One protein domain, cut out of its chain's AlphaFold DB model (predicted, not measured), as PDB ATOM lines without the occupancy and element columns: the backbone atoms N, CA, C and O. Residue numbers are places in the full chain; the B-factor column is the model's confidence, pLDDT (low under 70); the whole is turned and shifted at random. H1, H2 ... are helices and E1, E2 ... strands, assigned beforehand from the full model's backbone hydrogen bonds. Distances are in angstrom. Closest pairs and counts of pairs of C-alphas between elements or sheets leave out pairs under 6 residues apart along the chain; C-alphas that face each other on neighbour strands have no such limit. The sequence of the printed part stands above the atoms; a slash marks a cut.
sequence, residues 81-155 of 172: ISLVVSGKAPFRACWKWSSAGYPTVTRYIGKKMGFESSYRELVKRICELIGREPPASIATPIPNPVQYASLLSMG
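Overview. This is residues 81 to 155 of the 172 residues of an uncharacterized protein of Pseudomonas sp. MWU12-2323 (UniProt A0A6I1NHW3). A small three-stranded antiparallel sheet has one long helix, H1, lying over E2 and E3 on one of its faces and running along the strands. A shorter helix, H2, sits by the end of the sheet where E1 ends and E2 begins, reached by a long link that returns from the far end of H1. The printed part has 75 residues, with three named strands followed by two named helices, in the order E1, E2, E3, H1, H2; the sheet's order is E1, E2, E3, and the class is mixed, helices and strands. The whole is compact, with a radius of gyration of the C-alphas of 12.9 A and spans of 37 by 26 by 22 A.

Arrangement. The sheet is a meander, each strand the antiparallel neighbour of the one before, made of E1, residues 81 to 85, E2, residues 93 to 98, and E3, residues 105 to 109. E2 is the inner strand, and E1 and E3 are edge strands. E1 and E2 form a hairpin with 152 degrees between their directions; N 82 and O 96 are 2.8 A apart, and N 96 and O 82 2.9 A, both within hydrogen-bond range. E2 and E3 form a hairpin at 166 degrees, with N 95 and O 107 within hydrogen-bond range at 2.8 A. H1, residues 115 to 130, is on the sheet at a height over the sheet of 8.4 A. It lies over E2 and E3 and runs along the strands, at 11 degrees to E3 on the local plane. Its closest C-alphas to E3 are those of Ser 118 and Ile 109, 6.0 A apart, and to E2 those of Tyr 119 and Trp 95, 6.5 A apart. E1 and H1 are near each other, with 7 pairs of C-alphas within 10 A. H2, residues 145 to 153, is also on the sheet; its closest C-alphas to E1 are those of Gln 147 and Val 85, 6.2 A apart. With H1 and H2 on one face of the sheet, the arrangement has two layers. H1 and H2 are apart. In H1 and H2 every O i to N i+4 pair is within hydrogen-bond range.

Along the chain. E2 is 16.3 A long from first to last C-alpha, E1 13.2 A and E3 13.3 A. H1 is 23.0 A long, from C-alpha 115 at (-44.801, 4.867, 48.164) to C-alpha 130 at (-29.607, -11.659, 43.275). H2 is 12.4 A long. E1 begins at C-alpha 81, (-42.751, -8.342, 46.563), and H2 ends at C-alpha 153, (-54.662, 8.209, 56.275).

Size, cuts and confidence. The two C-alphas farthest apart, those of Ala 89 and Glu 133, are 37.1 A apart. The printed part has no cut. The link from E3 to H1 is tight, those from E1 to E2 and from E2 to E3 are short, and that from H1 to H2, residues 131 to 144, is long. The mean pLDDT of the printed part is 84.1, and residues 87 to 91, between E1 and E2, are under 70.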
ATOM      1  N   ILE A  81     -42.603  -9.601  45.831       86.38
ATOM      2  CA  ILE A  81     -42.751  -8.342  46.563       86.38
ATOM      3  C   ILE A  81     -44.200  -8.206  47.034       86.38
ATOM      4  O   ILE A  81     -45.137  -8.382  46.263       86.38
ATOM      5  N   SER A  82     -44.390  -7.879  48.307       87.88
ATOM      6  CA  SER A  82     -45.690  -7.673  48.943       87.88
ATOM      7  C   SER A  82     -45.757  -6.306  49.612       87.88
ATOM      8  O   SER A  82     -44.826  -5.902  50.313       87.88
ATOM      9  N   LEU A  83     -46.894  -5.628  49.450       90.12
ATOM     10  CA  LEU A  83     -47.242  -4.436  50.219       90.12
ATOM     11  C   LEU A  83     -47.905  -4.847  51.537       90.12
ATOM     12  O   LEU A  83     -48.983  -5.446  51.542       90.12
ATOM     13  N   VAL A  84     -47.291  -4.487  52.658       87.38
ATOM     14  CA  VAL A  84     -47.833  -4.723  53.997       87.38
ATOM     15  C   VAL A  84     -48.265  -3.388  54.584       87.38
ATOM     16  O   VAL A  84     -47.448  -2.482  54.717       87.38
ATOM     17  N   VAL A  85     -49.538  -3.272  54.964       85.62
ATOM     18  CA  VAL A  85     -50.095  -2.088  55.634       85.62
ATOM     19  C   VAL A  85     -50.770  -2.538  56.926       85.62
ATOM     20  O   VAL A  85     -51.688  -3.358  56.901       85.62
ATOM     21  N   SER A  86     -50.290  -2.048  58.069       78.88
ATOM     22  CA  SER A  86     -50.907  -2.309  59.371       78.88
ATOM     23  C   SER A  86     -52.243  -1.584  59.455       78.88
ATOM     24  O   SER A  86     -52.288  -0.374  59.276       78.88
ATOM     25  N   GLY A  87     -53.310  -2.306  59.796       65.75
ATOM     26  CA  GLY A  87     -54.631  -1.724  60.057       65.75
ATOM     27  C   GLY A  87     -54.803  -1.153  61.471       65.75
ATOM     28  O   GLY A  87     -55.903  -0.738  61.820       65.75
ATOM     29  N   LYS A  88     -53.759  -1.174  62.311       65.62
ATOM     30  CA  LYS A  88     -53.789  -0.635  63.681       65.62
ATOM     31  C   LYS A  88     -52.656   0.360  63.902       65.62
ATOM     32  O   LYS A  88     -51.545   0.155  63.404       65.62
ATOM     33  N   ALA A  89     -52.949   1.394  64.690       51.53
ATOM     34  CA  ALA A  89     -51.968   2.367  65.146       51.53
ATOM     35  C   ALA A  89     -50.826   1.689  65.943       51.53
ATOM     36  O   ALA A  89     -51.093   0.728  66.669       51.53
ATOM     37  N   PRO A  90     -49.569   2.164  65.838       59.00
ATOM     38  CA  PRO A  90     -49.097   3.201  64.922       59.00
ATOM     39  C   PRO A  90     -49.053   2.618  63.506       59.00
ATOM     40  O   PRO A  90     -48.316   1.664  63.262       59.00
ATOM     41  N   PHE A  91     -49.879   3.136  62.593       66.25
ATOM     42  CA  PHE A  91     -50.007   2.598  61.243       66.25
ATOM     43  C   PHE A  91     -48.613   2.529  60.607       66.25
ATOM     44  O   PHE A  91     -47.865   3.504  60.607       66.25
ATOM     45  N   ARG A  92     -48.228   1.344  60.135       78.94
ATOM     46  CA  ARG A  92     -46.926   1.069  59.519       78.94
ATOM     47  C   ARG A  92     -47.172   0.448  58.165       78.94
ATOM     48  O   ARG A  92     -47.968  -0.483  58.060       78.94
ATOM     49  N   ALA A  93     -46.464   0.941  57.164       87.81
ATOM     50  CA  ALA A  93     -46.482   0.392  55.826       87.81
ATOM     51  C   ALA A  93     -45.059   0.004  55.424       87.81
ATOM     52  O   ALA A  93     -44.099   0.694  55.772       87.81
ATOM     53  N   CYS A  94     -44.908  -1.120  54.738       90.19
ATOM     54  CA  CYS A  94     -43.634  -1.537  54.174       90.19
ATOM     55  C   CYS A  94     -43.824  -2.373  52.913       90.19
ATOM     56  O   CYS A  94     -44.803  -3.106  52.762       90.19
ATOM     57  N   TRP A  95     -42.833  -2.291  52.038       91.31
ATOM     58  CA  TRP A  95     -42.591  -3.292  51.024       91.31
ATOM     59  C   TRP A  95     -41.760  -4.416  51.609       91.31
ATOM     60  O   TRP A  95     -40.766  -4.183  52.301       91.31
ATOM     61  N   LYS A  96     -42.158  -5.648  51.324       90.62
ATOM     62  CA  LYS A  96     -41.463  -6.837  51.791       90.62
ATOM     63  C   LYS A  96     -41.249  -7.780  50.629       90.62
ATOM     64  O   LYS A  96     -42.209  -8.161  49.973       90.62
ATOM     65  N   TRP A  97     -40.009  -8.180  50.407       89.56
ATOM     66  CA  TRP A  97     -39.668  -9.234  49.472       89.56
ATOM     67  C   TRP A  97     -39.135 -10.445  50.206       89.56
ATOM     68  O   TRP A  97     -38.363 -10.335  51.163       89.56
ATOM     69  N   SER A  98     -39.541 -11.609  49.730       85.94
ATOM     70  CA  SER A  98     -38.942 -12.854  50.150       85.94
ATOM     71  C   SER A  98     -38.966 -13.870  49.030       85.94
ATOM     72  O   SER A  98     -39.927 -13.960  48.267       85.94
ATOM     73  N   SER A  99     -37.886 -14.635  48.971       80.88
ATOM     74  CA  SER A  99     -37.703 -15.765  48.082       80.88
ATOM     75  C   SER A  99     -36.977 -16.874  48.841       80.88
ATOM     76  O   SER A  99     -36.243 -16.607  49.796       80.88
ATOM     77  N   ALA A 100     -37.189 -18.126  48.436       78.75
ATOM     78  CA  ALA A 100     -36.456 -19.252  48.999       78.75
ATOM     79  C   ALA A 100     -34.954 -19.106  48.693       78.75
ATOM     80  O   ALA A 100     -34.582 -18.738  47.582       78.75
ATOM     81  N   GLY A 101     -34.100 -19.381  49.680       80.06
ATOM     82  CA  GLY A 101     -32.643 -19.282  49.529       80.06
ATOM     83  C   GLY A 101     -32.054 -17.876  49.698       80.06
ATOM     84  O   GLY A 101     -30.837 -17.743  49.669       80.06
ATOM     85  N   TYR A 102     -32.876 -16.848  49.940       83.12
ATOM     86  CA  TYR A 102     -32.418 -15.468  50.121       83.12
ATOM     87  C   TYR A 102     -32.943 -14.844  51.424       83.12
ATOM     88  O   TYR A 102     -34.049 -15.173  51.870       83.12
ATOM     89  N   PRO A 103     -32.191 -13.915  52.051       86.00
ATOM     90  CA  PRO A 103     -32.693 -13.175  53.199       86.00
ATOM     91  C   PRO A 103     -33.888 -12.298  52.804       86.00
ATOM     92  O   PRO A 103     -33.983 -11.771  51.696       86.00
ATOM     93  N   THR A 104     -34.816 -12.124  53.743       86.75
ATOM     94  CA  THR A 104     -35.979 -11.253  53.546       86.75
ATOM     95  C   THR A 104     -35.535  -9.794  53.469       86.75
ATOM     96  O   THR A 104     -34.874  -9.299  54.380       86.75
ATOM     97  N   VAL A 105     -35.970  -9.082  52.431       87.62
ATOM     98  CA  VAL A 105     -35.701  -7.648  52.264       87.62
ATOM     99  C   VAL A 105     -36.959  -6.875  52.637       87.62
ATOM    100  O   VAL A 105     -38.055  -7.195  52.185       87.62
ATOM    101  N   THR A 106     -36.830  -5.868  53.498       89.56
ATOM    102  CA  THR A 106     -37.954  -5.021  53.926       89.56
ATOM    103  C   THR A 106     -37.587  -3.553  53.759       89.56
ATOM    104  O   THR A 106     -36.511  -3.137  54.194       89.56
ATOM    105  N   ARG A 107     -38.487  -2.759  53.172       92.00
ATOM    106  CA  ARG A 107     -38.359  -1.302  53.060       92.00
ATOM    107  C   ARG A 107     -39.605  -0.628  53.614       92.00
ATOM    108  O   ARG A 107     -40.705  -0.864  53.128       92.00
ATOM    109  N   TYR A 108     -39.445   0.170  54.665       89.44
ATOM    110  CA  TYR A 108     -40.561   0.885  55.281       89.44
ATOM    111  C   TYR A 108     -40.963   2.095  54.443       89.44
ATOM    112  O   TYR A 108     -40.108   2.799  53.915       89.44
ATOM    113  N   ILE A 109     -42.269   2.330  54.363       89.12
ATOM    114  CA  ILE A 109     -42.870   3.501  53.730       89.12
ATOM    115  C   ILE A 109     -43.153   4.508  54.842       89.12
ATOM    116  O   ILE A 109     -43.784   4.173  55.849       89.12
ATOM    117  N   GLY A 110     -42.669   5.735  54.683       77.62
ATOM    118  CA  GLY A 110     -42.800   6.779  55.694       77.62
ATOM    119  C   GLY A 110     -43.017   8.148  55.068       77.62
ATOM    120  O   GLY A 110     -42.915   8.315  53.863       77.62
ATOM    121  N   LYS A 111     -43.269   9.170  55.890       70.19
ATOM    122  CA  LYS A 111     -43.536  10.530  55.383       70.19
ATOM    123  C   LYS A 111     -42.395  11.118  54.542       70.19
ATOM    124  O   LYS A 111     -42.652  11.892  53.635       70.19
ATOM    125  N   LYS A 112     -41.143  10.754  54.848       76.06
ATOM    126  CA  LYS A 112     -39.946  11.215  54.119       76.06
ATOM    127  C   LYS A 112     -39.626  10.385  52.871       76.06
ATOM    128  O   LYS A 112     -38.807  10.807  52.070       76.06
ATOM    129  N   MET A 113     -40.208   9.194  52.744       80.00
ATOM    130  CA  MET A 113     -39.900   8.238  51.685       80.00
ATOM    131  C   MET A 113     -41.213   7.646  51.189       80.00
ATOM    132  O   MET A 113     -41.796   6.771  51.840       80.00
ATOM    133  N   GLY A 114     -41.683   8.199  50.071       85.19
ATOM    134  CA  GLY A 114     -42.990   7.921  49.500       85.19
ATOM    135  C   GLY A 114     -43.161   6.486  49.010       85.19
ATOM    136  O   GLY A 114     -42.262   5.637  49.073       85.19
ATOM    137  N   PHE A 115     -44.380   6.198  48.573       89.81
ATOM    138  CA  PHE A 115     -44.801   4.867  48.164       89.81
ATOM    139  C   PHE A 115     -43.968   4.303  47.002       89.81
ATOM    140  O   PHE A 115     -43.495   3.167  47.082       89.81
ATOM    141  N   GLU A 116     -43.741   5.105  45.963       90.19
ATOM    142  CA  GLU A 116     -42.978   4.718  44.776       90.19
ATOM    143  C   GLU A 116     -41.471   4.675  45.051       90.19
ATOM    144  O   GLU A 116     -40.804   3.692  44.722       90.19
ATOM    145  N   SER A 117     -40.929   5.692  45.720       90.00
ATOM    146  CA  SER A 117     -39.508   5.765  46.071       90.00
ATOM    147  C   SER A 117     -39.064   4.560  46.905       90.00
ATOM    148  O   SER A 117     -38.063   3.909  46.595       90.00
ATOM    149  N   SER A 118     -39.852   4.191  47.922       91.69
ATOM    150  CA  SER A 118     -39.574   3.012  48.754       91.69
ATOM    151  C   SER A 118     -39.675   1.689  47.980       91.69
ATOM    152  O   SER A 118     -38.942   0.746  48.291       91.69
ATOM    153  N   TYR A 119     -40.538   1.603  46.963       91.88
ATOM    154  CA  TYR A 119     -40.631   0.431  46.089       91.88
ATOM    155  C   TYR A 119     -39.400   0.308  45.186       91.88
ATOM    156  O   TYR A 119     -38.787  -0.757  45.111       91.88
ATOM    157  N   ARG A 120     -38.987   1.409  44.547       90.38
ATOM    158  CA  ARG A 120     -37.811   1.445  43.664       90.38
ATOM    159  C   ARG A 120     -36.536   1.034  44.397       90.38
ATOM    160  O   ARG A 120     -35.761   0.232  43.880       90.38
ATOM    161  N   GLU A 121     -36.327   1.533  45.612       91.75
ATOM    162  CA  GLU A 121     -35.182   1.130  46.435       91.75
ATOM    163  C   GLU A 121     -35.228  -0.343  46.845       91.75
ATOM    164  O   GLU A 121     -34.190  -1.004  46.878       91.75
ATOM    165  N   LEU A 122     -36.418  -0.875  47.140       93.06
ATOM    166  CA  LEU A 122     -36.571  -2.299  47.416       93.06
ATOM    167  C   LEU A 122     -36.144  -3.132  46.202       93.06
ATOM    168  O   LEU A 122     -35.359  -4.061  46.363       93.06
ATOM    169  N   VAL A 123     -36.626  -2.790  45.002       90.44
ATOM    170  CA  VAL A 123     -36.288  -3.499  43.759       90.44
ATOM    171  C   VAL A 123     -34.785  -3.455  43.491       90.44
ATOM    172  O   VAL A 123     -34.200  -4.502  43.233       90.44
ATOM    173  N   LYS A 124     -34.138  -2.290  43.640       91.94
ATOM    174  CA  LYS A 124     -32.675  -2.167  43.507       91.94
ATOM    175  C   LYS A 124     -31.936  -3.104  44.461       91.94
ATOM    176  O   LYS A 124     -31.088  -3.873  44.023       91.94
ATOM    177  N   ARG A 125     -32.327  -3.119  45.737       91.75
ATOM    178  CA  ARG A 125     -31.705  -3.980  46.751       91.75
ATOM    179  C   ARG A 125     -31.929  -5.471  46.491       91.75
ATOM    180  O   ARG A 125     -31.072  -6.284  46.818       91.75
ATOM    181  N   ILE A 126     -33.078  -5.843  45.923       90.81
ATOM    182  CA  ILE A 126     -33.334  -7.220  45.483       90.81
ATOM    183  C   ILE A 126     -32.402  -7.570  44.322       90.81
ATOM    184  O   ILE A 126     -31.765  -8.614  44.387       90.81
ATOM    185  N   CYS A 127     -32.301  -6.706  43.306       90.19
ATOM    186  CA  CYS A 127     -31.420  -6.878  42.148       90.19
ATOM    187  C   CYS A 127     -29.948  -7.046  42.556       90.19
ATOM    188  O   CYS A 127     -29.318  -8.018  42.148       90.19
ATOM    189  N   GLU A 128     -29.438  -6.185  43.440       91.81
ATOM    190  CA  GLU A 128     -28.091  -6.304  44.021       91.81
ATOM    191  C   GLU A 128     -27.882  -7.664  44.700       91.81
ATOM    192  O   GLU A 128     -26.874  -8.334  44.489       91.81
ATOM    193  N   LEU A 129     -28.867  -8.106  45.482       89.50
ATOM    194  CA  LEU A 129     -28.794  -9.343  46.251       89.50
ATOM    195  C   LEU A 129     -28.851 -10.610  45.383       89.50
ATOM    196  O   LEU A 129     -28.270 -11.632  45.744       89.50
ATOM    197  N   ILE A 130     -29.544 -10.556  44.245       89.00
ATOM    198  CA  ILE A 130     -29.607 -11.659  43.275       89.00
ATOM    199  C   ILE A 130     -28.537 -11.549  42.176       89.00
ATOM    200  O   ILE A 130     -28.520 -12.390  41.279       89.00
ATOM    201  N   GLY A 131     -27.671 -10.529  42.222       87.62
ATOM    202  CA  GLY A 131     -26.619 -10.301  41.228       87.62
ATOM    203  C   GLY A 131     -27.148  -9.951  39.835       87.62
ATOM    204  O   GLY A 131     -26.585 -10.392  38.837       87.62
ATOM    205  N   ARG A 132     -28.259  -9.210  39.748       88.06
ATOM    206  CA  ARG A 132     -28.846  -8.740  38.483       88.06
ATOM    207  C   ARG A 132     -28.842  -7.223  38.408       88.06
ATOM    208  O   ARG A 132     -28.927  -6.546  39.429       88.06
ATOM    209  N   GLU A 133     -28.825  -6.691  37.192       85.31
ATOM    210  CA  GLU A 133     -29.027  -5.261  36.991       85.31
ATOM    211  C   GLU A 133     -30.481  -4.854  37.297       85.31
ATOM    212  O   GLU A 133     -31.423  -5.609  37.017       85.31
ATOM    213  N   PRO A 134     -30.695  -3.673  37.904       84.56
ATOM    214  CA  PRO A 134     -32.031  -3.131  38.085       84.56
ATOM    215  C   PRO A 134     -32.643  -2.761  36.724       84.56
ATOM    216  O   PRO A 134     -31.951  -2.209  35.869       84.56
ATOM    217  N   PRO A 135     -33.944  -3.018  36.506       80.88
ATOM    218  CA  PRO A 135     -34.591  -2.647  35.254       80.88
ATOM    219  C   PRO A 135     -34.614  -1.121  35.082       80.88
ATOM    220  O   PRO A 135     -34.800  -0.381  36.050       80.88
ATOM    221  N   ALA A 136     -34.471  -0.657  33.836       77.19
ATOM    222  CA  ALA A 136     -34.453   0.769  33.492       77.19
ATOM    223  C   ALA A 136     -35.747   1.504  33.892       77.19
ATOM    224  O   ALA A 136     -35.716   2.684  34.237       77.19
ATOM    225  N   SER A 137     -36.879   0.793  33.888       81.75
ATOM    226  CA  SER A 137     -38.165   1.285  34.376       81.75
ATOM    227  C   SER A 137     -38.730   0.327  35.420       81.75
ATOM    228  O   SER A 137     -38.825  -0.880  35.193       81.75
ATOM    229  N   ILE A 138     -39.103   0.872  36.578       83.06
ATOM    230  CA  ILE A 138     -39.720   0.135  37.681       83.06
ATOM    231  C   ILE A 138     -41.148   0.658  37.826       83.06
ATOM    232  O   ILE A 138     -41.362   1.746  38.357       83.06
ATOM    233  N   ALA A 139     -42.122  -0.123  37.361       80.62
ATOM    234  CA  ALA A 139     -43.534   0.182  37.558       80.62
ATOM    235  C   ALA A 139     -43.960  -0.207  38.980       80.62
ATOM    236  O   ALA A 139     -43.820  -1.365  39.390       80.62
ATOM    237  N   THR A 140     -44.479   0.759  39.736       83.31
ATOM    238  CA  THR A 140     -44.964   0.517  41.099       83.31
ATOM    239  C   THR A 140     -46.374  -0.077  41.053       83.31
ATOM    240  O   THR A 140     -47.239   0.474  40.370       83.31
ATOM    241  N   PRO A 141     -46.651  -1.181  41.769       83.12
ATOM    242  CA  PRO A 141     -47.969  -1.794  41.751       83.12
ATOM    243  C   PRO A 141     -49.002  -0.922  42.471       83.12
ATOM    244  O   PRO A 141     -48.702  -0.236  43.451       83.12
ATOM    245  N   ILE A 142     -50.247  -0.986  42.004       84.88
ATOM    246  CA  ILE A 142     -51.349  -0.184  42.538       84.88
ATOM    247  C   ILE A 142     -51.889  -0.842  43.819       84.88
ATOM    248  O   ILE A 142     -52.292  -2.008  43.777       84.88
ATOM    249  N   PRO A 143     -51.935  -0.130  44.964       84.50
ATOM    250  CA  PRO A 143     -52.533  -0.655  46.185       84.50
ATOM    251  C   PRO A 143     -54.002  -1.021  45.993       84.50
ATOM    252  O   PRO A 143     -54.757  -0.319  45.314       84.50
ATOM    253  N   ASN A 144     -54.450  -2.064  46.691       82.31
ATOM    254  CA  ASN A 144     -55.878  -2.351  46.763       82.31
ATOM    255  C   ASN A 144     -56.628  -1.226  47.523       82.31
ATOM    256  O   ASN A 144     -56.000  -0.431  48.229       82.31
ATOM    257  N   PRO A 145     -57.971  -1.145  47.433       79.81
ATOM    258  CA  PRO A 145     -58.721  -0.034  48.016       79.81
ATOM    259  C   PRO A 145     -58.496   0.194  49.515       79.81
ATOM    260  O   PRO A 145     -58.392   1.338  49.955       79.81
ATOM    261  N   VAL A 146     -58.392  -0.887  50.290       80.56
ATOM    262  CA  VAL A 146     -58.221  -0.829  51.749       80.56
ATOM    263  C   VAL A 146     -56.815  -0.349  52.109       80.56
ATOM    264  O   VAL A 146     -56.648   0.503  52.985       80.56
ATOM    265  N   GLN A 147     -55.798  -0.855  51.407       84.75
ATOM    266  CA  GLN A 147     -54.411  -0.420  51.564       84.75
ATOM    267  C   GLN A 147     -54.253   1.047  51.168       84.75
ATOM    268  O   GLN A 147     -53.624   1.804  51.896       84.75
ATOM    269  N   TYR A 148     -54.873   1.458  50.061       85.62
ATOM    270  CA  TYR A 148     -54.828   2.831  49.573       85.62
ATOM    271  C   TYR A 148     -55.409   3.827  50.583       85.62
ATOM    272  O   TYR A 148     -54.747   4.794  50.943       85.62
ATOM    273  N   ALA A 149     -56.613   3.558  51.104       82.31
ATOM    274  CA  ALA A 149     -57.241   4.401  52.124       82.31
ATOM    275  C   ALA A 149     -56.387   4.502  53.402       82.31
ATOM    276  O   ALA A 149     -56.267   5.571  54.005       82.31
ATOM    277  N   SER A 150     -55.745   3.396  53.787       82.81
ATOM    278  CA  SER A 150     -54.852   3.359  54.950       82.81
ATOM    279  C   SER A 150     -53.578   4.181  54.715       82.81
ATOM    280  O   SER A 150     -53.182   4.950  55.584       82.81
ATOM    281  N   LEU A 151     -52.961   4.074  53.533       86.75
ATOM    282  CA  LEU A 151     -51.775   4.855  53.154       86.75
ATOM    283  C   LEU A 151     -52.075   6.358  53.060       86.75
ATOM    284  O   LEU A 151     -51.278   7.167  53.535       86.75
ATOM    285  N   LEU A 152     -53.243   6.730  52.526       85.00
ATOM    286  CA  LEU A 152     -53.724   8.115  52.543       85.00
ATOM    287  C   LEU A 152     -53.871   8.635  53.976       85.00
ATOM    288  O   LEU A 152     -53.364   9.706  54.296       85.00
ATOM    289  N   SER A 153     -54.490   7.848  54.860       82.44
ATOM    290  CA  SER A 153     -54.662   8.209  56.275       82.44
ATOM    291  C   SER A 153     -53.323   8.372  57.012       82.44
ATOM    292  O   SER A 153     -53.226   9.122  57.978       82.44
ATOM    293  N   MET A 154     -52.271   7.689  56.549       79.25
ATOM    294  CA  MET A 154     -50.905   7.822  57.064       79.25
ATOM    295  C   MET A 154     -50.167   9.073  56.553       79.25
ATOM    296  O   MET A 154     -49.081   9.382  57.054       79.25
ATOM    297  N   GLY A 155     -50.720   9.783  55.565       83.81
ATOM    298  CA  GLY A 155     -50.053  10.899  54.893       83.81
ATOM    299  C   GLY A 155     -48.855  10.457  54.048       83.81
ATOM    300  O   GLY A 155     -47.844  11.155  54.008       83.81
TER     301      GLY A 155